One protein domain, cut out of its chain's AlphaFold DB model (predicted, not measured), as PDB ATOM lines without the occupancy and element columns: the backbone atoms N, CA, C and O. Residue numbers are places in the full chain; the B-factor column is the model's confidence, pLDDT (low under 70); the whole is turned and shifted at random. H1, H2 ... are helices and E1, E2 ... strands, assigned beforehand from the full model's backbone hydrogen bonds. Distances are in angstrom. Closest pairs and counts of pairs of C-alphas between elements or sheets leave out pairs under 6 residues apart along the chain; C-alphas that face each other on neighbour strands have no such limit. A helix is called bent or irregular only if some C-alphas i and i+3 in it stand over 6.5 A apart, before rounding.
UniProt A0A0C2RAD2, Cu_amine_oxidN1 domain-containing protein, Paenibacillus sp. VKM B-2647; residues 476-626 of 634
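What this domain is: This is residues 476 to 626 of the 634 residues of the protein "Cu_amine_oxidN1 domain-containing protein" of Paenibacillus sp. VKM B-2647 (UniProt A0A0C2RAD2). What shape do these atoms make? A strongly twisted wall of five antiparallel strands has the helical hairpin H2 and H3 packed over one of its faces, with H1 near the edge strand E1. Residues 476 to 501 form a long opening stretch of the printed part with no named element. What are the numbers? The printed part has 151 residues, under half of them in named elements, in the order H1 E1 E2 H2 H3 E3 E4 E5; the sheet's order is E1 E2 E5 E4 E3, and the class is mixed, helices and strands. The whole is compact and rounded, with a radius of gyration of the C-alphas of 14.4 A and spans of 38 by 36 by 28 A.

Where its parts are: Where do the first elements lie? H1 is residues 502 to 513, 15.5 A long, from C-alpha 502 at (-0.484, -26.052, -47.045). E1 is residues 533 to 537 and E2 residues 541 to 546, 16.4 A long. Which helices follow? H2 is residues 558 to 574, 25.9 A long, and H3 residues 578 to 589, 16.0 A long. H2 is only just irregular: C-alphas 560 and 563 are 6.6 A apart. Where do the last strands run? E3 is residues 603 to 606, E4 residues 609 to 615, 19.5 A long, and E5 residues 620 to 625, 16.4 A long, ending with C-alpha 625 at (7.211, -15.332, -44.497).

How they stand to each other: How are the strands paired? N 534 and O 545 of the hairpin E1 and E2 are 2.8 A apart, and N 544 and O 622 of E2 and E5 are 2.9 A apart, both within hydrogen-bond range. E3, E4 and E5 form a meander, each strand the antiparallel neighbour of the one before, with N 614 and O 621 at 2.8 A and N 611 and O 604 at 2.8 A. Where are the helices? In two layers, helices on one face of a sheet, H1, H2 and H3 are on one face; H2 has a height over the sheet of 8.7 A and runs along the strands, at 6 degrees to E5 on the local plane. How do the helices meet? H2 and H3, a helical hairpin, touch at a steep tilt of 39 degrees, opposite ways, with the closest C-alphas those of Lys 571 and Tyr 578 at 4.9 A. H1 and H2 are close but not clearly touching, the closest C-alphas being those of Leu 513 and Ile 565 at 7.1 A, while H1 and H3 are apart. What of their backbones? Every O i to N i+4 pair is within hydrogen-bond range in H1 and H3, against 10 of 13 in H2.

The domain as a whole: How far does it reach? The two C-alphas farthest apart, those of Asp 501 and Asn 554, are 39.8 A apart, and the printed part has no cut. Which links are long? Those from H1 to E1, E2 to H2 and H3 to E3 are long. Where is confidence low? The mean pLDDT of the printed part is 90.4, and residues 525 to 527, 538 and 551 are under 70.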
ATOM      1  N   LEU A 476     -11.955 -23.847 -26.581       88.81
ATOM      2  CA  LEU A 476     -12.624 -22.544 -26.521       88.81
ATOM      3  C   LEU A 476     -11.984 -21.654 -25.450       88.81
ATOM      4  O   LEU A 476     -11.787 -22.100 -24.318       88.81
ATOM      5  N   GLY A 477     -11.690 -20.408 -25.810       87.38
ATOM      6  CA  GLY A 477     -11.106 -19.396 -24.931       87.38
ATOM      7  C   GLY A 477     -12.131 -18.488 -24.253       87.38
ATOM      8  O   GLY A 477     -13.345 -18.693 -24.341       87.38
ATOM      9  N   GLU A 478     -11.617 -17.465 -23.573       89.81
ATOM     10  CA  GLU A 478     -12.404 -16.371 -22.999       89.81
ATOM     11  C   GLU A 478     -12.508 -15.193 -23.979       89.81
ATOM     12  O   GLU A 478     -11.672 -15.024 -24.865       89.81
ATOM     13  N   GLN A 479     -13.552 -14.374 -23.825       89.81
ATOM     14  CA  GLN A 479     -13.718 -13.127 -24.575       89.81
ATOM     15  C   GLN A 479     -12.864 -12.022 -23.930       89.81
ATOM     16  O   GLN A 479     -13.358 -11.212 -23.151       89.81
ATOM     17  N   ASP A 480     -11.563 -12.036 -24.202       92.19
ATOM     18  CA  ASP A 480     -10.555 -11.173 -23.573       92.19
ATOM     19  C   ASP A 480     -10.186  -9.922 -24.397       92.19
ATOM     20  O   ASP A 480      -9.391  -9.093 -23.951       92.19
ATOM     21  N   LEU A 481     -10.767  -9.752 -25.588       92.31
ATOM     22  CA  LEU A 481     -10.602  -8.546 -26.400       92.31
ATOM     23  C   LEU A 481     -11.719  -7.534 -26.111       92.31
ATOM     24  O   LEU A 481     -12.817  -7.876 -25.681       92.31
ATOM     25  N   ARG A 482     -11.487  -6.261 -26.455       91.56
ATOM     26  CA  ARG A 482     -12.479  -5.172 -26.312       91.56
ATOM     27  C   ARG A 482     -13.727  -5.307 -27.204       91.56
ATOM     28  O   ARG A 482     -14.633  -4.481 -27.138       91.56
ATOM     29  N   TYR A 483     -13.768  -6.321 -28.064       91.56
ATOM     30  CA  TYR A 483     -14.827  -6.552 -29.037       91.56
ATOM     31  C   TYR A 483     -15.943  -7.405 -28.432       91.56
ATOM     32  O   TYR A 483     -15.755  -8.595 -28.174       91.56
ATOM     33  N   LYS A 484     -17.120  -6.797 -28.230       90.69
ATOM     34  CA  LYS A 484     -18.290  -7.484 -27.668       90.69
ATOM     35  C   LYS A 484     -18.888  -8.464 -28.671       90.69
ATOM     36  O   LYS A 484     -19.393  -8.064 -29.716       90.69
ATOM     37  N   VAL A 485     -18.878  -9.743 -28.345       90.75
ATOM     38  CA  VAL A 485     -19.556 -10.798 -29.110       90.75
ATOM     39  C   VAL A 485     -20.733 -11.328 -28.290       90.75
ATOM     40  O   VAL A 485     -20.983 -10.849 -27.188       90.75
ATOM     41  N   ALA A 486     -21.537 -12.229 -28.854       89.50
ATOM     42  CA  ALA A 486     -22.657 -12.801 -28.113       89.50
ATOM     43  C   ALA A 486     -22.136 -13.624 -26.919       89.50
ATOM     44  O   ALA A 486     -21.137 -14.328 -27.063       89.50
ATOM     45  N   ASP A 487     -22.799 -13.542 -25.761       87.69
ATOM     46  CA  ASP A 487     -22.359 -14.193 -24.511       87.69
ATOM     47  C   ASP A 487     -22.220 -15.722 -24.640       87.69
ATOM     48  O   ASP A 487     -21.456 -16.359 -23.916       87.69
ATOM     49  N   ASP A 488     -22.963 -16.324 -25.570       87.56
ATOM     50  CA  ASP A 488     -22.959 -17.757 -25.863       87.56
ATOM     51  C   ASP A 488     -21.873 -18.181 -26.867       87.56
ATOM     52  O   ASP A 488     -21.620 -19.375 -27.034       87.56
ATOM     53  N   TRP A 489     -21.196 -17.231 -27.515       91.19
ATOM     54  CA  TRP A 489     -20.080 -17.513 -28.408       91.19
ATOM     55  C   TRP A 489     -18.754 -17.449 -27.653       91.19
ATOM     56  O   TRP A 489     -18.466 -16.489 -26.944       91.19
ATOM     57  N   LYS A 490     -17.895 -18.450 -27.846       92.56
ATOM     58  CA  LYS A 490     -16.524 -18.439 -27.328       92.56
ATOM     59  C   LYS A 490     -15.534 -18.512 -28.485       92.56
ATOM     60  O   LYS A 490     -15.791 -19.277 -29.420       92.56
ATOM     61  N   PRO A 491     -14.423 -17.758 -28.439       92.94
ATOM     62  CA  PRO A 491     -13.431 -17.810 -29.498       92.94
ATOM     63  C   PRO A 491     -12.760 -19.189 -29.529       92.94
ATOM     64  O   PRO A 491     -12.363 -19.688 -28.471       92.94
ATOM     65  N   PRO A 492     -12.636 -19.826 -30.703       94.69
ATOM     66  CA  PRO A 492     -11.788 -21.001 -30.834       94.69
ATOM     67  C   PRO A 492     -10.323 -20.614 -30.611       94.69
ATOM     68  O   PRO A 492      -9.927 -19.499 -30.942       94.69
ATOM     69  N   LEU A 493      -9.531 -21.527 -30.054       95.12
ATOM     70  CA  LEU A 493      -8.101 -21.349 -29.810       95.12
ATOM     71  C   LEU A 493      -7.298 -22.320 -30.665       95.12
ATOM     72  O   LEU A 493      -7.511 -23.534 -30.582       95.12
ATOM     73  N   ILE A 494      -6.318 -21.800 -31.404       95.00
ATOM     74  CA  ILE A 494      -5.380 -22.646 -32.139       95.00
ATOM     75  C   ILE A 494      -4.412 -23.308 -31.147       95.00
ATOM     76  O   ILE A 494      -3.823 -22.649 -30.277       95.00
ATOM     77  N   GLN A 495      -4.280 -24.628 -31.252       95.12
ATOM     78  CA  GLN A 495      -3.350 -25.461 -30.481       95.12
ATOM     79  C   GLN A 495      -2.185 -25.939 -31.346       95.12
ATOM     80  O   GLN A 495      -1.074 -26.132 -30.852       95.12
ATOM     81  N   SER A 496      -2.445 -26.139 -32.633       95.06
ATOM     82  CA  SER A 496      -1.439 -26.547 -33.603       95.06
ATOM     83  C   SER A 496      -0.553 -25.376 -34.044       95.06
ATOM     84  O   SER A 496      -0.917 -24.208 -33.931       95.06
ATOM     85  N   THR A 497       0.621 -25.698 -34.583       93.19
ATOM     86  CA  THR A 497       1.553 -24.742 -35.201       93.19
ATOM     87  C   THR A 497       1.550 -24.907 -36.714       93.19
ATOM     88  O   THR A 497       1.391 -26.033 -37.198       93.19
ATOM     89  N   ALA A 498       1.796 -23.826 -37.458       92.62
ATOM     90  CA  ALA A 498       1.914 -23.900 -38.911       92.62
ATOM     91  C   ALA A 498       2.998 -24.894 -39.356       92.62
ATOM     92  O   ALA A 498       4.044 -25.057 -38.723       92.62
ATOM     93  N   THR A 499       2.748 -25.562 -40.476       92.12
ATOM     94  CA  THR A 499       3.604 -26.597 -41.061       92.12
ATOM     95  C   THR A 499       4.020 -26.201 -42.470       92.12
ATOM     96  O   THR A 499       3.471 -25.274 -43.044       92.12
ATOM     97  N   TRP A 500       4.988 -26.896 -43.066       87.44
ATOM     98  CA  TRP A 500       5.385 -26.645 -44.459       87.44
ATOM     99  C   TRP A 500       4.371 -27.153 -45.493       87.44
ATOM    100  O   TRP A 500       4.549 -26.898 -46.679       87.44
ATOM    101  N   ASP A 501       3.342 -27.881 -45.057       90.75
ATOM    102  CA  ASP A 501       2.329 -28.464 -45.928       90.75
ATOM    103  C   ASP A 501       1.048 -27.608 -45.895       90.75
ATOM    104  O   ASP A 501       0.306 -27.666 -44.911       90.75
ATOM    105  N   PRO A 502       0.751 -26.830 -46.955       89.88
ATOM    106  CA  PRO A 502      -0.484 -26.052 -47.045       89.88
ATOM    107  C   PRO A 502      -1.762 -26.841 -46.792       89.88
ATOM    108  O   PRO A 502      -2.684 -26.324 -46.167       89.88
ATOM    109  N   ALA A 503      -1.842 -28.083 -47.274       89.88
ATOM    110  CA  ALA A 503      -3.046 -28.886 -47.110       89.88
ATOM    111  C   ALA A 503      -3.251 -29.248 -45.635       89.88
ATOM    112  O   ALA A 503      -4.373 -29.227 -45.129       89.88
ATOM    113  N   LYS A 504      -2.157 -29.518 -44.916       92.88
ATOM    114  CA  LYS A 504      -2.197 -29.771 -43.476       92.88
ATOM    115  C   LYS A 504      -2.543 -28.515 -42.678       92.88
ATOM    116  O   LYS A 504      -3.309 -28.608 -41.716       92.88
ATOM    117  N   ASP A 505      -2.012 -27.361 -43.073       92.94
ATOM    118  CA  ASP A 505      -2.362 -26.077 -42.459       92.94
ATOM    119  C   ASP A 505      -3.859 -25.787 -42.647       92.94
ATOM    120  O   ASP A 505      -4.547 -25.483 -41.676       92.94
ATOM    121  N   HIS A 506      -4.401 -26.001 -43.847       90.38
ATOM    122  CA  HIS A 506      -5.831 -25.845 -44.118       90.38
ATOM    123  C   HIS A 506      -6.712 -26.728 -43.236       90.38
ATOM    124  O   HIS A 506      -7.616 -26.227 -42.570       90.38
ATOM    125  N   GLU A 507      -6.433 -28.033 -43.197       91.62
ATOM    126  CA  GLU A 507      -7.195 -28.971 -42.371       91.62
ATOM    127  C   GLU A 507      -7.136 -28.590 -40.888       91.62
ATOM    128  O   GLU A 507      -8.124 -28.711 -40.161       91.62
ATOM    129  N   THR A 508      -5.994 -28.062 -40.444       93.38
ATOM    130  CA  THR A 508      -5.816 -27.555 -39.084       93.38
ATOM    131  C   THR A 508      -6.703 -26.336 -38.825       93.38
ATOM    132  O   THR A 508      -7.467 -26.334 -37.861       93.38
ATOM    133  N   LEU A 509      -6.668 -25.325 -39.699       93.62
ATOM    134  CA  LEU A 509      -7.475 -24.109 -39.554       93.62
ATOM    135  C   LEU A 509      -8.980 -24.397 -39.626       93.62
ATOM    136  O   LEU A 509      -9.763 -23.857 -38.842       93.62
ATOM    137  N   LYS A 510      -9.395 -25.299 -40.515       91.88
ATOM    138  CA  LYS A 510     -10.774 -25.789 -40.610       91.88
ATOM    139  C   LYS A 510     -11.217 -26.465 -39.314       91.88
ATOM    140  O   LYS A 510     -12.274 -26.145 -38.772       91.88
ATOM    141  N   LYS A 511     -10.400 -27.380 -38.787       92.25
ATOM    142  CA  LYS A 511     -10.719 -28.173 -37.595       92.25
ATOM    143  C   LYS A 511     -10.703 -27.358 -36.303       92.25
ATOM    144  O   LYS A 511     -11.549 -27.586 -35.440       92.25
ATOM    145  N   GLU A 512      -9.726 -26.472 -36.142       94.12
ATOM    146  CA  GLU A 512      -9.479 -25.777 -34.876       94.12
ATOM    147  C   GLU A 512     -10.111 -24.387 -34.831       94.12
ATOM    148  O   GLU A 512     -10.599 -24.008 -33.773       94.12
ATOM    149  N   LEU A 513     -10.173 -23.658 -35.954       92.62
ATOM    150  CA  LEU A 513     -10.731 -22.297 -36.018       92.62
ATOM    151  C   LEU A 513     -12.060 -22.199 -36.781       92.62
ATOM    152  O   LEU A 513     -12.717 -21.159 -36.733       92.62
ATOM    153  N   GLY A 514     -12.493 -23.269 -37.455       90.56
ATOM    154  CA  GLY A 514     -13.786 -23.312 -38.141       90.56
ATOM    155  C   GLY A 514     -13.814 -22.569 -39.478       90.56
ATOM    156  O   GLY A 514     -14.865 -22.054 -39.860       90.56
ATOM    157  N   LEU A 515     -12.677 -22.485 -40.178       91.50
ATOM    158  CA  LEU A 515     -12.639 -21.960 -41.547       91.50
ATOM    159  C   LEU A 515     -13.393 -22.897 -42.513       91.50
ATOM    160  O   LEU A 515     -13.416 -24.113 -42.325       91.50
ATOM    161  N   GLY A 516     -14.026 -22.321 -43.538       87.50
ATOM    162  CA  GLY A 516     -14.705 -23.057 -44.610       87.50
ATOM    163  C   GLY A 516     -13.738 -23.638 -45.649       87.50
ATOM    164  O   GLY A 516     -12.547 -23.351 -45.618       87.50
ATOM    165  N   GLU A 517     -14.262 -24.413 -46.609       81.56
ATOM    166  CA  GLU A 517     -13.465 -25.121 -47.640       81.56
ATOM    167  C   GLU A 517     -12.588 -24.199 -48.509       81.56
ATOM    168  O   GLU A 517     -11.569 -24.633 -49.037       81.56
ATOM    169  N   GLY A 518     -12.964 -22.925 -48.646       76.81
ATOM    170  CA  GLY A 518     -12.182 -21.902 -49.351       76.81
ATOM    171  C   GLY A 518     -11.213 -21.136 -48.447       76.81
ATOM    172  O   GLY A 518     -10.856 -20.010 -48.771       76.81
ATOM    173  N   TRP A 519     -10.854 -21.693 -47.284       89.12
ATOM    174  CA  TRP A 519      -9.928 -21.094 -46.314       89.12
ATOM    175  C   TRP A 519     -10.405 -19.728 -45.814       89.12
ATOM    176  O   TRP A 519      -9.614 -18.843 -45.495       89.12
ATOM    177  N   TYR A 520     -11.720 -19.545 -45.744       92.25
ATOM    178  CA  TYR A 520     -12.326 -18.303 -45.302       92.25
ATOM    179  C   TYR A 520     -13.032 -18.465 -43.968       92.25
ATOM    180  O   TYR A 520     -13.599 -19.511 -43.649       92.25
ATOM    181  N   PHE A 521     -13.045 -17.387 -43.198       92.38
ATOM    182  CA  PHE A 521     -13.869 -17.264 -42.012       92.38
ATOM    183  C   PHE A 521     -15.001 -16.276 -42.289       92.38
ATOM    184  O   PHE A 521     -14.773 -15.118 -42.646       92.38
ATOM    185  N   SER A 522     -16.234 -16.736 -42.082       91.19
ATOM    186  CA  SER A 522     -17.429 -15.896 -42.108       91.19
ATOM    187  C   SER A 522     -18.000 -15.786 -40.692       91.19
ATOM    188  O   SER A 522     -18.429 -16.801 -40.128       91.19
ATOM    189  N   PRO A 523     -18.096 -14.574 -40.114       89.12
ATOM    190  CA  PRO A 523     -18.754 -14.379 -38.822       89.12
ATOM    191  C   PRO A 523     -20.262 -14.698 -38.863       89.12
ATOM    192  O   PRO A 523     -20.884 -14.843 -37.801       89.12
ATOM    193  N   TYR A 524     -20.815 -14.837 -40.077       83.75
ATOM    194  CA  TYR A 524     -22.215 -15.103 -40.419       83.75
ATOM    195  C   TYR A 524     -22.479 -16.552 -40.847       83.75
ATOM    196  O   TYR A 524     -23.534 -16.847 -41.404       83.75
ATOM    197  N   CYS A 525     -21.552 -17.464 -40.547       69.75
ATOM    198  CA  CYS A 525     -21.781 -18.905 -40.616       69.75
ATOM    199  C   CYS A 525     -21.871 -19.501 -42.028       69.75
ATOM    200  O   CYS A 525     -22.749 -20.309 -42.321       69.75
ATOM    201  N   GLY A 526     -20.856 -19.209 -42.848       60.66
ATOM    202  CA  GLY A 526     -20.323 -20.249 -43.736       60.66
ATOM    203  C   GLY A 526     -20.687 -20.157 -45.214       60.66
ATOM    204  O   GLY A 526     -20.833 -21.192 -45.857       60.66
ATOM    205  N   LYS A 527     -20.780 -18.948 -45.774       68.31
ATOM    206  CA  LYS A 527     -20.673 -18.764 -47.229       68.31
ATOM    207  C   LYS A 527     -19.493 -17.868 -47.584       68.31
ATOM    208  O   LYS A 527     -19.219 -16.905 -46.867       68.31
ATOM    209  N   GLU A 528     -18.831 -18.183 -48.689       72.50
ATOM    210  CA  GLU A 528     -17.638 -17.486 -49.186       72.50
ATOM    211  C   GLU A 528     -17.904 -15.999 -49.445       72.50
ATOM    212  O   GLU A 528     -17.145 -15.147 -49.003       72.50
ATOM    213  N   ASN A 529     -19.063 -15.672 -50.018       74.31
ATOM    214  CA  ASN A 529     -19.536 -14.298 -50.234       74.31
ATOM    215  C   ASN A 529     -19.761 -13.485 -48.935       74.31
ATOM    216  O   ASN A 529     -19.981 -12.279 -48.990       74.31
ATOM    217  N   THR A 530     -19.735 -14.134 -47.765       80.44
ATOM    218  CA  THR A 530     -19.828 -13.495 -46.439       80.44
ATOM    219  C   THR A 530     -18.525 -13.596 -45.644       80.44
ATOM    220  O   THR A 530     -18.517 -13.348 -44.434       80.44
ATOM    221  N   ALA A 531     -17.433 -14.012 -46.291       87.38
ATOM    222  CA  ALA A 531     -16.116 -14.072 -45.683       87.38
ATOM    223  C   ALA A 531     -15.688 -12.685 -45.199       87.38
ATOM    224  O   ALA A 531     -15.699 -11.713 -45.948       87.38
ATOM    225  N   ALA A 532     -15.285 -12.598 -43.935       90.38
ATOM    226  CA  ALA A 532     -14.648 -11.395 -43.408       90.38
ATOM    227  C   ALA A 532     -13.123 -11.465 -43.536       90.38
ATOM    228  O   ALA A 532     -12.458 -10.434 -43.642       90.38
ATOM    229  N   LEU A 533     -12.576 -12.682 -43.555       95.00
ATOM    230  CA  LEU A 533     -11.184 -12.935 -43.894       95.00
ATOM    231  C   LEU A 533     -11.040 -14.240 -44.673       95.00
ATOM    232  O   LEU A 533     -11.880 -15.137 -44.552       95.00
ATOM    233  N   SER A 534      -9.960 -14.346 -45.431       94.81
ATOM    234  CA  SER A 534      -9.493 -15.572 -46.064       94.81
ATOM    235  C   SER A 534      -7.995 -15.745 -45.854       94.81
ATOM    236  O   SER A 534      -7.268 -14.797 -45.557       94.81
ATOM    237  N   VAL A 535      -7.540 -16.984 -45.955       94.38
ATOM    238  CA  VAL A 535      -6.132 -17.348 -45.871       94.38
ATOM    239  C   VAL A 535      -5.761 -18.011 -47.184       94.38
ATOM    240  O   VAL A 535      -6.423 -18.944 -47.621       94.38
ATOM    241  N   THR A 536      -4.700 -17.551 -47.820       89.06
ATOM    242  CA  THR A 536      -4.131 -18.189 -49.005       89.06
ATOM    243  C   THR A 536      -2.645 -18.383 -48.758       89.06
ATOM    244  O   THR A 536      -1.962 -17.493 -48.266       89.06
ATOM    245  N   GLY A 537      -2.105 -19.570 -49.009       71.88
ATOM    246  CA  GLY A 537      -0.701 -19.813 -48.687       71.88
ATOM    247  C   GLY A 537      -0.328 -21.278 -48.681       71.88
ATOM    248  O   GLY A 537      -1.195 -22.142 -48.653       71.88
ATOM    249  N   GLY A 538       0.974 -21.554 -48.741       60.84
ATOM    250  CA  GLY A 538       1.474 -22.919 -48.905       60.84
ATOM    251  C   GLY A 538       2.892 -23.084 -49.424       60.84
ATOM    252  O   GLY A 538       3.408 -24.197 -49.468       60.84
ATOM    253  N   GLY A 539       3.530 -21.985 -49.812       70.69
ATOM    254  CA  GLY A 539       4.932 -21.964 -50.203       70.69
ATOM    255  C   GLY A 539       5.793 -21.260 -49.158       70.69
ATOM    256  O   GLY A 539       5.769 -21.574 -47.966       70.69
ATOM    257  N   ILE A 540       6.551 -20.279 -49.642       77.50
ATOM    258  CA  ILE A 540       7.519 -19.486 -48.873       77.50
ATOM    259  C   ILE A 540       6.881 -18.453 -47.921       77.50
ATOM    260  O   ILE A 540       7.540 -17.958 -47.005       77.50
ATOM    261  N   TYR A 541       5.594 -18.148 -48.098       86.88
ATOM    262  CA  TYR A 541       4.815 -17.287 -47.210       86.88
ATOM    263  C   TYR A 541       3.342 -17.713 -47.155       86.88
ATOM    264  O   TYR A 541       2.878 -18.529 -47.962       86.88
ATOM    265  N   SER A 542       2.631 -17.164 -46.173       92.81
ATOM    266  CA  SER A 542       1.170 -17.214 -46.056       92.81
ATOM    267  C   SER A 542       0.604 -15.805 -46.162       92.81
ATOM    268  O   SER A 542       1.230 -14.856 -45.690       92.81
ATOM    269  N   THR A 543      -0.569 -15.676 -46.761       95.75
ATOM    270  CA  THR A 543      -1.293 -14.422 -46.936       95.75
ATOM    271  C   THR A 543      -2.619 -14.522 -46.201       95.75
ATOM    272  O   THR A 543      -3.392 -15.454 -46.409       95.75
ATOM    273  N   ILE A 544      -2.891 -13.556 -45.331       96.62
ATOM    274  CA  ILE A 544      -4.194 -13.398 -44.688       96.62
ATOM    275  C   ILE A 544      -4.843 -12.161 -45.294       96.62
ATOM    276  O   ILE A 544      -4.312 -11.060 -45.158       96.62
ATOM    277  N   VAL A 545      -5.972 -12.335 -45.971       96.00
ATOM    278  CA  VAL A 545      -6.739 -11.251 -46.586       96.00
ATOM    279  C   VAL A 545      -7.912 -10.917 -45.679       96.00
ATOM    280  O   VAL A 545      -8.757 -11.763 -45.407       96.00
ATOM    281  N   PHE A 546      -7.986  -9.674 -45.226       95.81
ATOM    282  CA  PHE A 546      -9.113  -9.125 -44.488       95.81
ATOM    283  C   PHE A 546      -9.973  -8.300 -45.448       95.81
ATOM    284  O   PHE A 546      -9.530  -7.260 -45.930       95.81
ATOM    285  N   TYR A 547     -11.210  -8.740 -45.700       90.12
ATOM    286  CA  TYR A 547     -12.213  -7.972 -46.462       90.12
ATOM    287  C   TYR A 547     -12.872  -6.883 -45.608       90.12
ATOM    288  O   TYR A 547     -13.494  -5.956 -46.117       90.12
ATOM    289  N   GLY A 548     -12.698  -6.978 -44.291       83.69
ATOM    290  CA  GLY A 548     -12.895  -5.867 -43.382       83.69
ATOM    291  C   GLY A 548     -12.467  -6.225 -41.968       83.69
ATOM    292  O   GLY A 548     -12.780  -7.298 -41.444       83.69
ATOM    293  N   TRP A 549     -11.745  -5.304 -41.335       84.88
ATOM    294  CA  TRP A 549     -11.447  -5.374 -39.912       84.88
ATOM    295  C   TRP A 549     -12.624  -4.779 -39.143       84.88
ATOM    296  O   TRP A 549     -12.718  -3.577 -38.907       84.88
ATOM    297  N   TYR A 550     -13.598  -5.623 -38.826       72.56
ATOM    298  CA  TYR A 550     -14.836  -5.172 -38.210       72.56
ATOM    299  C   TYR A 550     -14.782  -5.330 -36.695       72.56
ATOM    300  O   TYR A 550     -14.603  -6.428 -36.167       72.56
ATOM    301  N   GLY A 551     -15.002  -4.225 -35.996       63.41
ATOM    302  CA  GLY A 551     -15.096  -4.221 -34.551       63.41
ATOM    303  C   GLY A 551     -15.820  -2.979 -34.064       63.41
ATOM    304  O   GLY A 551     -15.346  -1.879 -34.292       63.41
ATOM    305  N   ILE A 552     -16.959  -3.122 -33.391       70.88
ATOM    306  CA  ILE A 552     -17.599  -2.015 -32.666       70.88
ATOM    307  C   ILE A 552     -17.541  -2.369 -31.182       70.88
ATOM    308  O   ILE A 552     -18.246  -3.272 -30.737       70.88
ATOM    309  N   GLU A 553     -16.710  -1.664 -30.408       74.38
ATOM    310  CA  GLU A 553     -16.447  -1.974 -28.985       74.38
ATOM    311  C   GLU A 553     -17.727  -1.975 -28.136       74.38
ATOM    312  O   GLU A 553     -17.879  -2.727 -27.174       74.38
ATOM    313  N   ASN A 554     -18.688  -1.136 -28.516       78.25
ATOM    314  CA  ASN A 554     -19.855  -0.847 -27.692       78.25
ATOM    315  C   ASN A 554     -21.090  -1.682 -28.034       78.25
ATOM    316  O   ASN A 554     -22.095  -1.567 -27.332       78.25
ATOM    317  N   GLN A 555     -21.040  -2.521 -29.072       83.75
ATOM    318  CA  GLN A 555     -22.207  -3.256 -29.556       83.75
ATOM    319  C   GLN A 555     -21.871  -4.714 -29.836       83.75
ATOM    320  O   GLN A 555     -20.832  -5.018 -30.411       83.75
ATOM    321  N   VAL A 556     -22.781  -5.612 -29.457       86.44
ATOM    322  CA  VAL A 556     -22.700  -7.021 -29.847       86.44
ATOM    323  C   VAL A 556     -22.949  -7.113 -31.350       86.44
ATOM    324  O   VAL A 556     -24.037  -6.785 -31.819       86.44
ATOM    325  N   ASN A 557     -21.944  -7.551 -32.106       86.00
ATOM    326  CA  ASN A 557     -22.025  -7.686 -33.559       86.00
ATOM    327  C   ASN A 557     -21.340  -8.994 -33.996       86.00
ATOM    328  O   ASN A 557     -20.244  -9.272 -33.511       86.00
ATOM    329  N   PRO A 558     -21.918  -9.806 -34.904       88.62
ATOM    330  CA  PRO A 558     -21.251 -11.006 -35.412       88.62
ATOM    331  C   PRO A 558     -19.835 -10.741 -35.933       88.62
ATOM    332  O   PRO A 558     -18.938 -11.547 -35.686       88.62
ATOM    333  N   SER A 559     -19.607  -9.603 -36.586       89.88
ATOM    334  CA  SER A 559     -18.299  -9.248 -37.130       89.88
ATOM    335  C   SER A 559     -17.231  -9.014 -36.059       89.88
ATOM    336  O   SER A 559     -16.053  -9.181 -36.352       89.88
ATOM    337  N   ASN A 560     -17.615  -8.761 -34.801       93.25
ATOM    338  CA  ASN A 560     -16.679  -8.649 -33.676       93.25
ATOM    339  C   ASN A 560     -15.931  -9.966 -33.379       93.25
ATOM    340  O   ASN A 560     -15.005  -9.970 -32.575       93.25
ATOM    341  N   LYS A 561     -16.294 -11.083 -34.029       94.06
ATOM    342  CA  LYS A 561     -15.531 -12.343 -33.998       94.06
ATOM    343  C   LYS A 561     -14.227 -12.271 -34.805       94.06
ATOM    344  O   LYS A 561     -13.316 -13.047 -34.537       94.06
ATOM    345  N   VAL A 562     -14.130 -11.366 -35.784       94.94
ATOM    346  CA  VAL A 562     -12.993 -11.281 -36.720       94.94
ATOM    347  C   VAL A 562     -11.661 -11.041 -36.000       94.94
ATOM    348  O   VAL A 562     -10.746 -11.825 -36.241       94.94
ATOM    349  N   PRO A 563     -11.530 -10.077 -35.063       95.94
ATOM    350  CA  PRO A 563     -10.271  -9.867 -34.344       95.94
ATOM    351  C   PRO A 563      -9.823 -11.080 -33.517       95.94
ATOM    352  O   PRO A 563      -8.629 -11.353 -33.432       95.94
ATOM    353  N   TYR A 564     -10.761 -11.852 -32.955       96.19
ATOM    354  CA  TYR A 564     -10.427 -13.079 -32.225       96.19
ATOM    355  C   TYR A 564      -9.808 -14.131 -33.151       96.19
ATOM    356  O   TYR A 564      -8.756 -14.678 -32.839       96.19
ATOM    357  N   ILE A 565     -10.423 -14.373 -34.314       96.44
ATOM    358  CA  ILE A 565      -9.884 -15.317 -35.305       96.44
ATOM    359  C   ILE A 565      -8.560 -14.810 -35.887       96.44
ATOM    360  O   ILE A 565      -7.629 -15.593 -36.053       96.44
ATOM    361  N   ALA A 566      -8.437 -13.504 -36.139       97.12
ATOM    362  CA  ALA A 566      -7.204 -12.891 -36.627       97.12
ATOM    363  C   ALA A 566      -6.032 -13.122 -35.661       97.12
ATOM    364  O   ALA A 566      -4.950 -13.512 -36.094       97.12
ATOM    365  N   ARG A 567      -6.256 -12.943 -34.350       97.50
ATOM    366  CA  ARG A 567      -5.235 -13.186 -33.321       97.50
ATOM    367  C   ARG A 567      -4.727 -14.626 -33.354       97.50
ATOM    368  O   ARG A 567      -3.517 -14.838 -33.319       97.50
ATOM    369  N   GLU A 568      -5.625 -15.602 -33.469       97.56
ATOM    370  CA  GLU A 568      -5.236 -17.013 -33.540       97.56
ATOM    371  C   GLU A 568      -4.552 -17.367 -34.868       97.56
ATOM    372  O   GLU A 568      -3.607 -18.152 -34.871       97.56
ATOM    373  N   LEU A 569      -4.936 -16.747 -35.990       96.75
ATOM    374  CA  LEU A 569      -4.208 -16.892 -37.257       96.75
ATOM    375  C   LEU A 569      -2.783 -16.334 -37.163       96.75
ATOM    376  O   LEU A 569      -1.833 -16.982 -37.602       96.75
ATOM    377  N   PHE A 570      -2.604 -15.166 -36.543       97.50
ATOM    378  CA  PHE A 570      -1.269 -14.622 -36.302       97.50
ATOM    379  C   PHE A 570      -0.460 -15.527 -35.375       97.50
ATOM    380  O   PHE A 570       0.721 -15.753 -35.636       97.50
ATOM    381  N   LYS A 571      -1.082 -16.103 -34.341       96.62
ATOM    382  CA  LYS A 571      -0.442 -17.085 -33.456       96.62
ATOM    383  C   LYS A 571       0.004 -18.325 -34.223       96.62
ATOM    384  O   LYS A 571       1.148 -18.743 -34.077       96.62
ATOM    385  N   PHE A 572      -0.850 -18.853 -35.097       95.88
ATOM    386  CA  PHE A 572      -0.546 -20.017 -35.924       95.88
ATOM    387  C   PHE A 572       0.683 -19.799 -36.818       95.88
ATOM    388  O   PHE A 572       1.556 -20.665 -36.877       95.88
ATOM    389  N   TYR A 573       0.774 -18.635 -37.473       95.44
ATOM    390  CA  TYR A 573       1.839 -18.349 -38.438       95.44
ATOM    391  C   TYR A 573       3.091 -17.695 -37.851       95.44
ATOM    392  O   TYR A 573       4.149 -17.841 -38.456       95.44
ATOM    393  N   THR A 574       3.008 -16.999 -36.711       94.19
ATOM    394  CA  THR A 574       4.152 -16.256 -36.133       94.19
ATOM    395  C   THR A 574       4.626 -16.740 -34.766       94.19
ATOM    396  O   THR A 574       5.688 -16.313 -34.321       94.19
ATOM    397  N   SER A 575       3.879 -17.647 -34.123       86.81
ATOM    398  CA  SER A 575       4.156 -18.294 -32.825       86.81
ATOM    399  C   SER A 575       4.447 -17.343 -31.653       86.81
ATOM    400  O   SER A 575       3.608 -17.214 -30.770       86.81
ATOM    401  N   ASP A 576       5.589 -16.655 -31.650       90.94
ATOM    402  CA  ASP A 576       6.098 -15.863 -30.522       90.94
ATOM    403  C   ASP A 576       5.798 -14.359 -30.640       90.94
ATOM    404  O   ASP A 576       5.827 -13.639 -29.646       90.94
ATOM    405  N   ASN A 577       5.500 -13.863 -31.848       95.19
ATOM    406  CA  ASN A 577       5.340 -12.422 -32.112       95.19
ATOM    407  C   ASN A 577       3.914 -12.012 -32.504       95.19
ATOM    408  O   ASN A 577       3.687 -10.886 -32.960       95.19
ATOM    409  N   TYR A 578       2.945 -12.910 -32.325       96.81
ATOM    410  CA  TYR A 578       1.584 -12.688 -32.803       96.81
ATOM    411  C   TYR A 578       0.889 -11.524 -32.105       96.81
ATOM    412  O   TYR A 578       0.102 -10.836 -32.743       96.81
ATOM    413  N   GLU A 579       1.182 -11.267 -30.826       97.44
ATOM    414  CA  GLU A 579       0.580 -10.150 -30.090       97.44
ATOM    415  C   GLU A 579       1.020  -8.803 -30.658       97.44
ATOM    416  O   GLU A 579       0.207  -7.889 -30.767       97.44
ATOM    417  N   THR A 580       2.281  -8.694 -31.082       98.00
ATOM    418  CA  THR A 580       2.803  -7.493 -31.738       98.00
ATOM    419  C   THR A 580       2.109  -7.269 -33.076       98.00
ATOM    420  O   THR A 580       1.629  -6.166 -33.332       98.00
ATOM    421  N   LEU A 581       2.002  -8.309 -33.913       97.94
ATOM    422  CA  LEU A 581       1.312  -8.206 -35.202       97.94
ATOM    423  C   LEU A 581      -0.178  -7.894 -35.026       97.94
ATOM    424  O   LEU A 581      -0.701  -6.987 -35.669       97.94
ATOM    425  N   PHE A 582      -0.841  -8.598 -34.106       97.81
ATOM    426  CA  PHE A 582      -2.231  -8.348 -33.751       97.81
ATOM    427  C   PHE A 582      -2.423  -6.902 -33.307       97.81
ATOM    428  O   PHE A 582      -3.321  -6.234 -33.802       97.81
ATOM    429  N   LYS A 583      -1.552  -6.397 -32.429       97.12
ATOM    430  CA  LYS A 583      -1.608  -5.021 -31.946       97.12
ATOM    431  C   LYS A 583      -1.442  -4.001 -33.070       97.12
ATOM    432  O   LYS A 583      -2.181  -3.027 -33.069       97.12
ATOM    433  N   ILE A 584      -0.518  -4.210 -34.012       97.75
ATOM    434  CA  ILE A 584      -0.348  -3.322 -35.175       97.75
ATOM    435  C   ILE A 584      -1.648  -3.270 -35.987       97.75
ATOM    436  O   ILE A 584      -2.164  -2.189 -36.257       97.75
ATOM    437  N   MET A 585      -2.211  -4.434 -36.315       97.19
ATOM    438  CA  MET A 585      -3.452  -4.527 -37.089       97.19
ATOM    439  C   MET A 585      -4.647  -3.916 -36.343       97.19
ATOM    440  O   MET A 585      -5.444  -3.185 -36.923       97.19
ATOM    441  N   ASP A 586      -4.747  -4.170 -35.041       95.38
ATOM    442  CA  ASP A 586      -5.819  -3.691 -34.175       95.38
ATOM    443  C   ASP A 586      -5.738  -2.185 -33.872       95.38
ATOM    444  O   ASP A 586      -6.770  -1.526 -33.730       95.38
ATOM    445  N   ASP A 587      -4.525  -1.637 -33.773       95.12
ATOM    446  CA  ASP A 587      -4.286  -0.203 -33.634       95.12
ATOM    447  C   ASP A 587      -4.648   0.523 -34.940       95.12
ATOM    448  O   ASP A 587      -5.321   1.549 -34.873       95.12
ATOM    449  N   GLY A 588      -4.250  -0.016 -36.100       94.50
ATOM    450  CA  GLY A 588      -4.464   0.607 -37.411       94.50
ATOM    451  C   GLY A 588      -5.890   0.511 -37.941       94.50
ATOM    452  O   GLY A 588      -6.487   1.517 -38.316       94.50
ATOM    453  N   TYR A 589      -6.452  -0.697 -37.950       92.75
ATOM    454  CA  TYR A 589      -7.742  -0.978 -38.587       92.75
ATOM    455  C   TYR A 589      -8.885  -1.176 -37.587       92.75
ATOM    456  O   TYR A 589     -10.044  -1.294 -37.982       92.75
ATOM    457  N   GLY A 590      -8.582  -1.214 -36.288       89.00
ATOM    458  CA  GLY A 590      -9.598  -1.201 -35.243       89.00
ATOM    459  C   GLY A 590     -10.206   0.192 -35.016       89.00
ATOM    460  O   GLY A 590      -9.812   1.176 -35.639       89.00
ATOM    461  N   PRO A 591     -11.140   0.316 -34.056       80.94
ATOM    462  CA  PRO A 591     -11.869   1.560 -33.766       80.94
ATOM    463  C   PRO A 591     -11.007   2.769 -33.410       80.94
ATOM    464  O   PRO A 591     -11.474   3.901 -33.495       80.94
ATOM    465  N   GLN A 592      -9.770   2.535 -32.968       84.06
ATOM    466  CA  GLN A 592      -8.850   3.600 -32.585       84.06
ATOM    467  C   GLN A 592      -8.223   4.295 -33.798       84.06
ATOM    468  O   GLN A 592      -7.805   5.441 -33.650       84.06
ATOM    469  N   GLY A 593      -8.163   3.628 -34.962       86.94
ATOM    470  CA  GLY A 593      -7.669   4.199 -36.219       86.94
ATOM    471  C   GLY A 593      -6.302   4.876 -36.097       86.94
ATOM    472  O   GLY A 593      -6.114   5.982 -36.604       86.94
ATOM    473  N   LYS A 594      -5.370   4.281 -35.345       93.81
ATOM    474  CA  LYS A 594      -4.033   4.849 -35.148       93.81
ATOM    475  C   LYS A 594      -3.231   4.760 -36.436       93.81
ATOM    476  O   LYS A 594      -3.335   3.801 -37.191       93.81
ATOM    477  N   ASP A 595      -2.360   5.735 -36.640       92.31
ATOM    478  CA  ASP A 595      -1.433   5.717 -37.762       92.31
ATOM    479  C   ASP A 595      -0.438   4.545 -37.640       92.31
ATOM    480  O   ASP A 595       0.351   4.467 -36.692       92.31
ATOM    481  N   ILE A 596      -0.482   3.638 -38.618       96.56
ATOM    482  CA  ILE A 596       0.437   2.504 -38.775       96.56
ATOM    483  C   ILE A 596       1.256   2.590 -40.070       96.56
ATOM    484  O   ILE A 596       1.867   1.603 -40.475       96.56
ATOM    485  N   SER A 597       1.337   3.765 -40.701       94.19
ATOM    486  CA  SER A 597       2.053   4.000 -41.968       94.19
ATOM    487  C   SER A 597       3.542   3.621 -41.935       94.19
ATOM    488  O   SER A 597       4.191   3.456 -42.971       94.19
ATOM    489  N   GLN A 598       4.129   3.463 -40.745       97.00
ATOM    490  CA  GLN A 598       5.482   2.926 -40.572       97.00
ATOM    491  C   GLN A 598       5.602   1.428 -40.917       97.00
ATOM    492  O   GLN A 598       6.703   0.985 -41.232       97.00
ATOM    493  N   TYR A 599       4.492   0.686 -40.891       97.62
ATOM    494  CA  TYR A 599       4.397  -0.742 -41.217       97.62
ATOM    495  C   TYR A 599       3.697  -1.000 -42.559       97.62
ATOM    496  O   TYR A 599       3.981  -1.991 -43.221       97.62
ATOM    497  N   GLU A 600       2.779  -0.120 -42.956       95.12
ATOM    498  CA  GLU A 600       1.982  -0.273 -44.172       95.12
ATOM    499  C   GLU A 600       2.831  -0.157 -45.449       95.12
ATOM    500  O   GLU A 600       3.664   0.746 -45.580       95.12
ATOM    501  N   ASN A 601       2.613  -1.084 -46.388       93.94
ATOM    502  CA  ASN A 601       3.336  -1.236 -47.655       93.94
ATOM    503  C   ASN A 601       4.866  -1.277 -47.475       93.94
ATOM    504  O   ASN A 601       5.629  -0.754 -48.291       93.94
ATOM    505  N   LYS A 602       5.316  -1.844 -46.347       96.50
ATOM    506  CA  LYS A 602       6.724  -1.981 -45.973       96.50
ATOM    507  C   LYS A 602       6.972  -3.370 -45.413       96.50
ATOM    508  O   LYS A 602       6.242  -3.842 -44.545       96.50
ATOM    509  N   VAL A 603       8.071  -3.981 -45.844       97.44
ATOM    510  CA  VAL A 603       8.570  -5.209 -45.225       97.44
ATOM    511  C   VAL A 603       9.232  -4.862 -43.892       97.44
ATOM    512  O   VAL A 603      10.169  -4.061 -43.838       97.44
ATOM    513  N   PHE A 604       8.780  -5.489 -42.811       97.81
ATOM    514  CA  PHE A 604       9.394  -5.400 -41.487       97.81
ATOM    515  C   PHE A 604       9.602  -6.790 -40.889       97.81
ATOM    516  O   PHE A 604       9.092  -7.785 -41.396       97.81
ATOM    517  N   LYS A 605      10.398  -6.879 -39.820       97.44
ATOM    518  CA  LYS A 605      10.700  -8.155 -39.165       97.44
ATOM    519  C   LYS A 605       9.964  -8.309 -37.849       97.44
ATOM    520  O   LYS A 605       9.975  -7.392 -37.029       97.44
ATOM    521  N   LEU A 606       9.422  -9.502 -37.633       96.75
ATOM    522  CA  LEU A 606       8.942  -9.982 -36.340       96.75
ATOM    523  C   LEU A 606       9.637 -11.313 -36.041       96.75
ATOM    524  O   LEU A 606       9.306 -12.347 -36.618       96.75
ATOM    525  N   GLY A 607      10.652 -11.273 -35.173       95.38
ATOM    526  CA  GLY A 607      11.561 -12.402 -34.974       95.38
ATOM    527  C   GLY A 607      12.323 -12.744 -36.259       95.38
ATOM    528  O   GLY A 607      12.887 -11.860 -36.908       95.38
ATOM    529  N   ASP A 608      12.302 -14.021 -36.635       95.62
ATOM    530  CA  ASP A 608      12.962 -14.533 -37.844       95.62
ATOM    531  C   ASP A 608      12.073 -14.478 -39.097       95.62
ATOM    532  O   ASP A 608      12.441 -15.025 -40.136       95.62
ATOM    533  N   GLN A 609      10.906 -13.835 -39.024       96.19
ATOM    534  CA  GLN A 609       9.965 -13.715 -40.138       96.19
ATOM    535  C   GLN A 609       9.925 -12.286 -40.676       96.19
ATOM    536  O   GLN A 609      10.062 -11.314 -39.931       96.19
ATOM    537  N   GLU A 610       9.718 -12.174 -41.982       97.62
ATOM    538  CA  GLU A 610       9.398 -10.932 -42.674       97.62
ATOM    539  C   GLU A 610       7.882 -10.836 -42.848       97.62
ATOM    540  O   GLU A 610       7.219 -11.810 -43.215       97.62
ATOM    541  N   ILE A 611       7.349  -9.656 -42.551       98.00
ATOM    542  CA  ILE A 611       5.929  -9.328 -42.594       98.00
ATOM    543  C   ILE A 611       5.746  -8.127 -43.511       98.00
ATOM    544  O   ILE A 611       6.530  -7.181 -43.445       98.00
ATOM    545  N   GLU A 612       4.693  -8.139 -44.317       97.75
ATOM    546  CA  GLU A 612       4.244  -6.971 -45.067       97.75
ATOM    547  C   GLU A 612       2.732  -6.822 -44.918       97.75
ATOM    548  O   GLU A 612       1.985  -7.786 -45.094       97.75
ATOM    549  N   ILE A 613       2.292  -5.615 -44.566       97.88
ATOM    550  CA  ILE A 613       0.876  -5.254 -44.486       97.88
ATOM    551  C   ILE A 613       0.572  -4.397 -45.708       97.88
ATOM    552  O   ILE A 613       0.987  -3.243 -45.768       97.88
ATOM    553  N   MET A 614      -0.130  -4.964 -46.680       95.81
ATOM    554  CA  MET A 614      -0.529  -4.277 -47.900       95.81
ATOM    555  C   MET A 614      -1.996  -3.875 -47.803       95.81
ATOM    556  O   MET A 614      -2.874  -4.731 -47.682       95.81
ATOM    557  N   THR A 615      -2.270  -2.580 -47.896       90.50
ATOM    558  CA  THR A 615      -3.645  -2.074 -47.953       90.50
ATOM    559  C   THR A 615      -4.015  -1.787 -49.394       90.50
ATOM    560  O   THR A 615      -3.329  -1.043 -50.093       90.50
ATOM    561  N   THR A 616      -5.132  -2.351 -49.831       86.38
ATOM    562  CA  THR A 616      -5.787  -1.997 -51.091       86.38
ATOM    563  C   THR A 616      -7.053  -1.192 -50.790       86.38
ATOM    564  O   THR A 616      -7.457  -1.102 -49.628       86.38
ATOM    565  N   PRO A 617      -7.741  -0.629 -51.801       75.38
ATOM    566  CA  PRO A 617      -9.008   0.064 -51.571       75.38
ATOM    567  C   PRO A 617     -10.065  -0.788 -50.856       75.38
ATOM    568  O   PRO A 617     -10.951  -0.236 -50.217       75.38
ATOM    569  N   THR A 618      -9.993  -2.119 -50.952       77.50
ATOM    570  CA  THR A 618     -11.060  -3.025 -50.498       77.50
ATOM    571  C   THR A 618     -10.620  -4.057 -49.471       77.50
ATOM    572  O   THR A 618     -11.470  -4.716 -48.875       77.50
ATOM    573  N   THR A 619      -9.315  -4.234 -49.260       91.25
ATOM    574  CA  THR A 619      -8.784  -5.290 -48.393       91.25
ATOM    575  C   THR A 619      -7.516  -4.856 -47.678       91.25
ATOM    576  O   THR A 619      -6.780  -3.996 -48.157       91.25
ATOM    577  N   VAL A 620      -7.222  -5.525 -46.567       94.75
ATOM    578  CA  VAL A 620      -5.892  -5.510 -45.951       94.75
ATOM    579  C   VAL A 620      -5.303  -6.901 -46.083       94.75
ATOM    580  O   VAL A 620      -5.929  -7.878 -45.682       94.75
ATOM    581  N   GLN A 621      -4.107  -7.007 -46.641       96.56
ATOM    582  CA  GLN A 621      -3.421  -8.273 -46.856       96.56
ATOM    583  C   GLN A 621      -2.179  -8.320 -45.977       96.56
ATOM    584  O   GLN A 621      -1.354  -7.411 -46.009       96.56
ATOM    585  N   VAL A 622      -2.050  -9.376 -45.183       97.50
ATOM    586  CA  VAL A 622      -0.894  -9.597 -44.315       97.50
ATOM    587  C   VAL A 622      -0.107 -10.771 -44.865       97.50
ATOM    588  O   VAL A 622      -0.551 -11.917 -44.783       97.50
ATOM    589  N   TYR A 623       1.055 -10.472 -45.431       97.06
ATOM    590  CA  TYR A 623       2.012 -11.457 -45.912       97.06
ATOM    591  C   TYR A 623       2.959 -11.825 -44.778       97.06
ATOM    592  O   TYR A 623       3.530 -10.946 -44.136       97.06
ATOM    593  N   ILE A 624       3.128 -13.120 -44.526       96.56
ATOM    594  CA  ILE A 624       3.943 -13.653 -43.433       96.56
ATOM    595  C   ILE A 624       4.906 -14.685 -44.010       96.56
ATOM    596  O   ILE A 624       4.479 -15.768 -44.425       96.56
ATOM    597  N   SER A 625       6.203 -14.372 -44.043       95.62
ATOM    598  CA  SER A 625       7.211 -15.332 -44.497       95.62
ATOM    599  C   SER A 625       7.365 -16.489 -43.515       95.62
ATOM    600  O   SER A 625       7.030 -16.401 -42.329       95.62
ATOM    601  N   ARG A 626       7.901 -17.609 -43.998       91.56
ATOM    602  CA  ARG A 626       8.358 -18.685 -43.114       91.56
ATOM    603  C   ARG A 626       9.581 -18.224 -42.304       91.56
ATOM    604  O   ARG A 626      10.359 -17.409 -42.805       91.56
TER     605      ARG A 626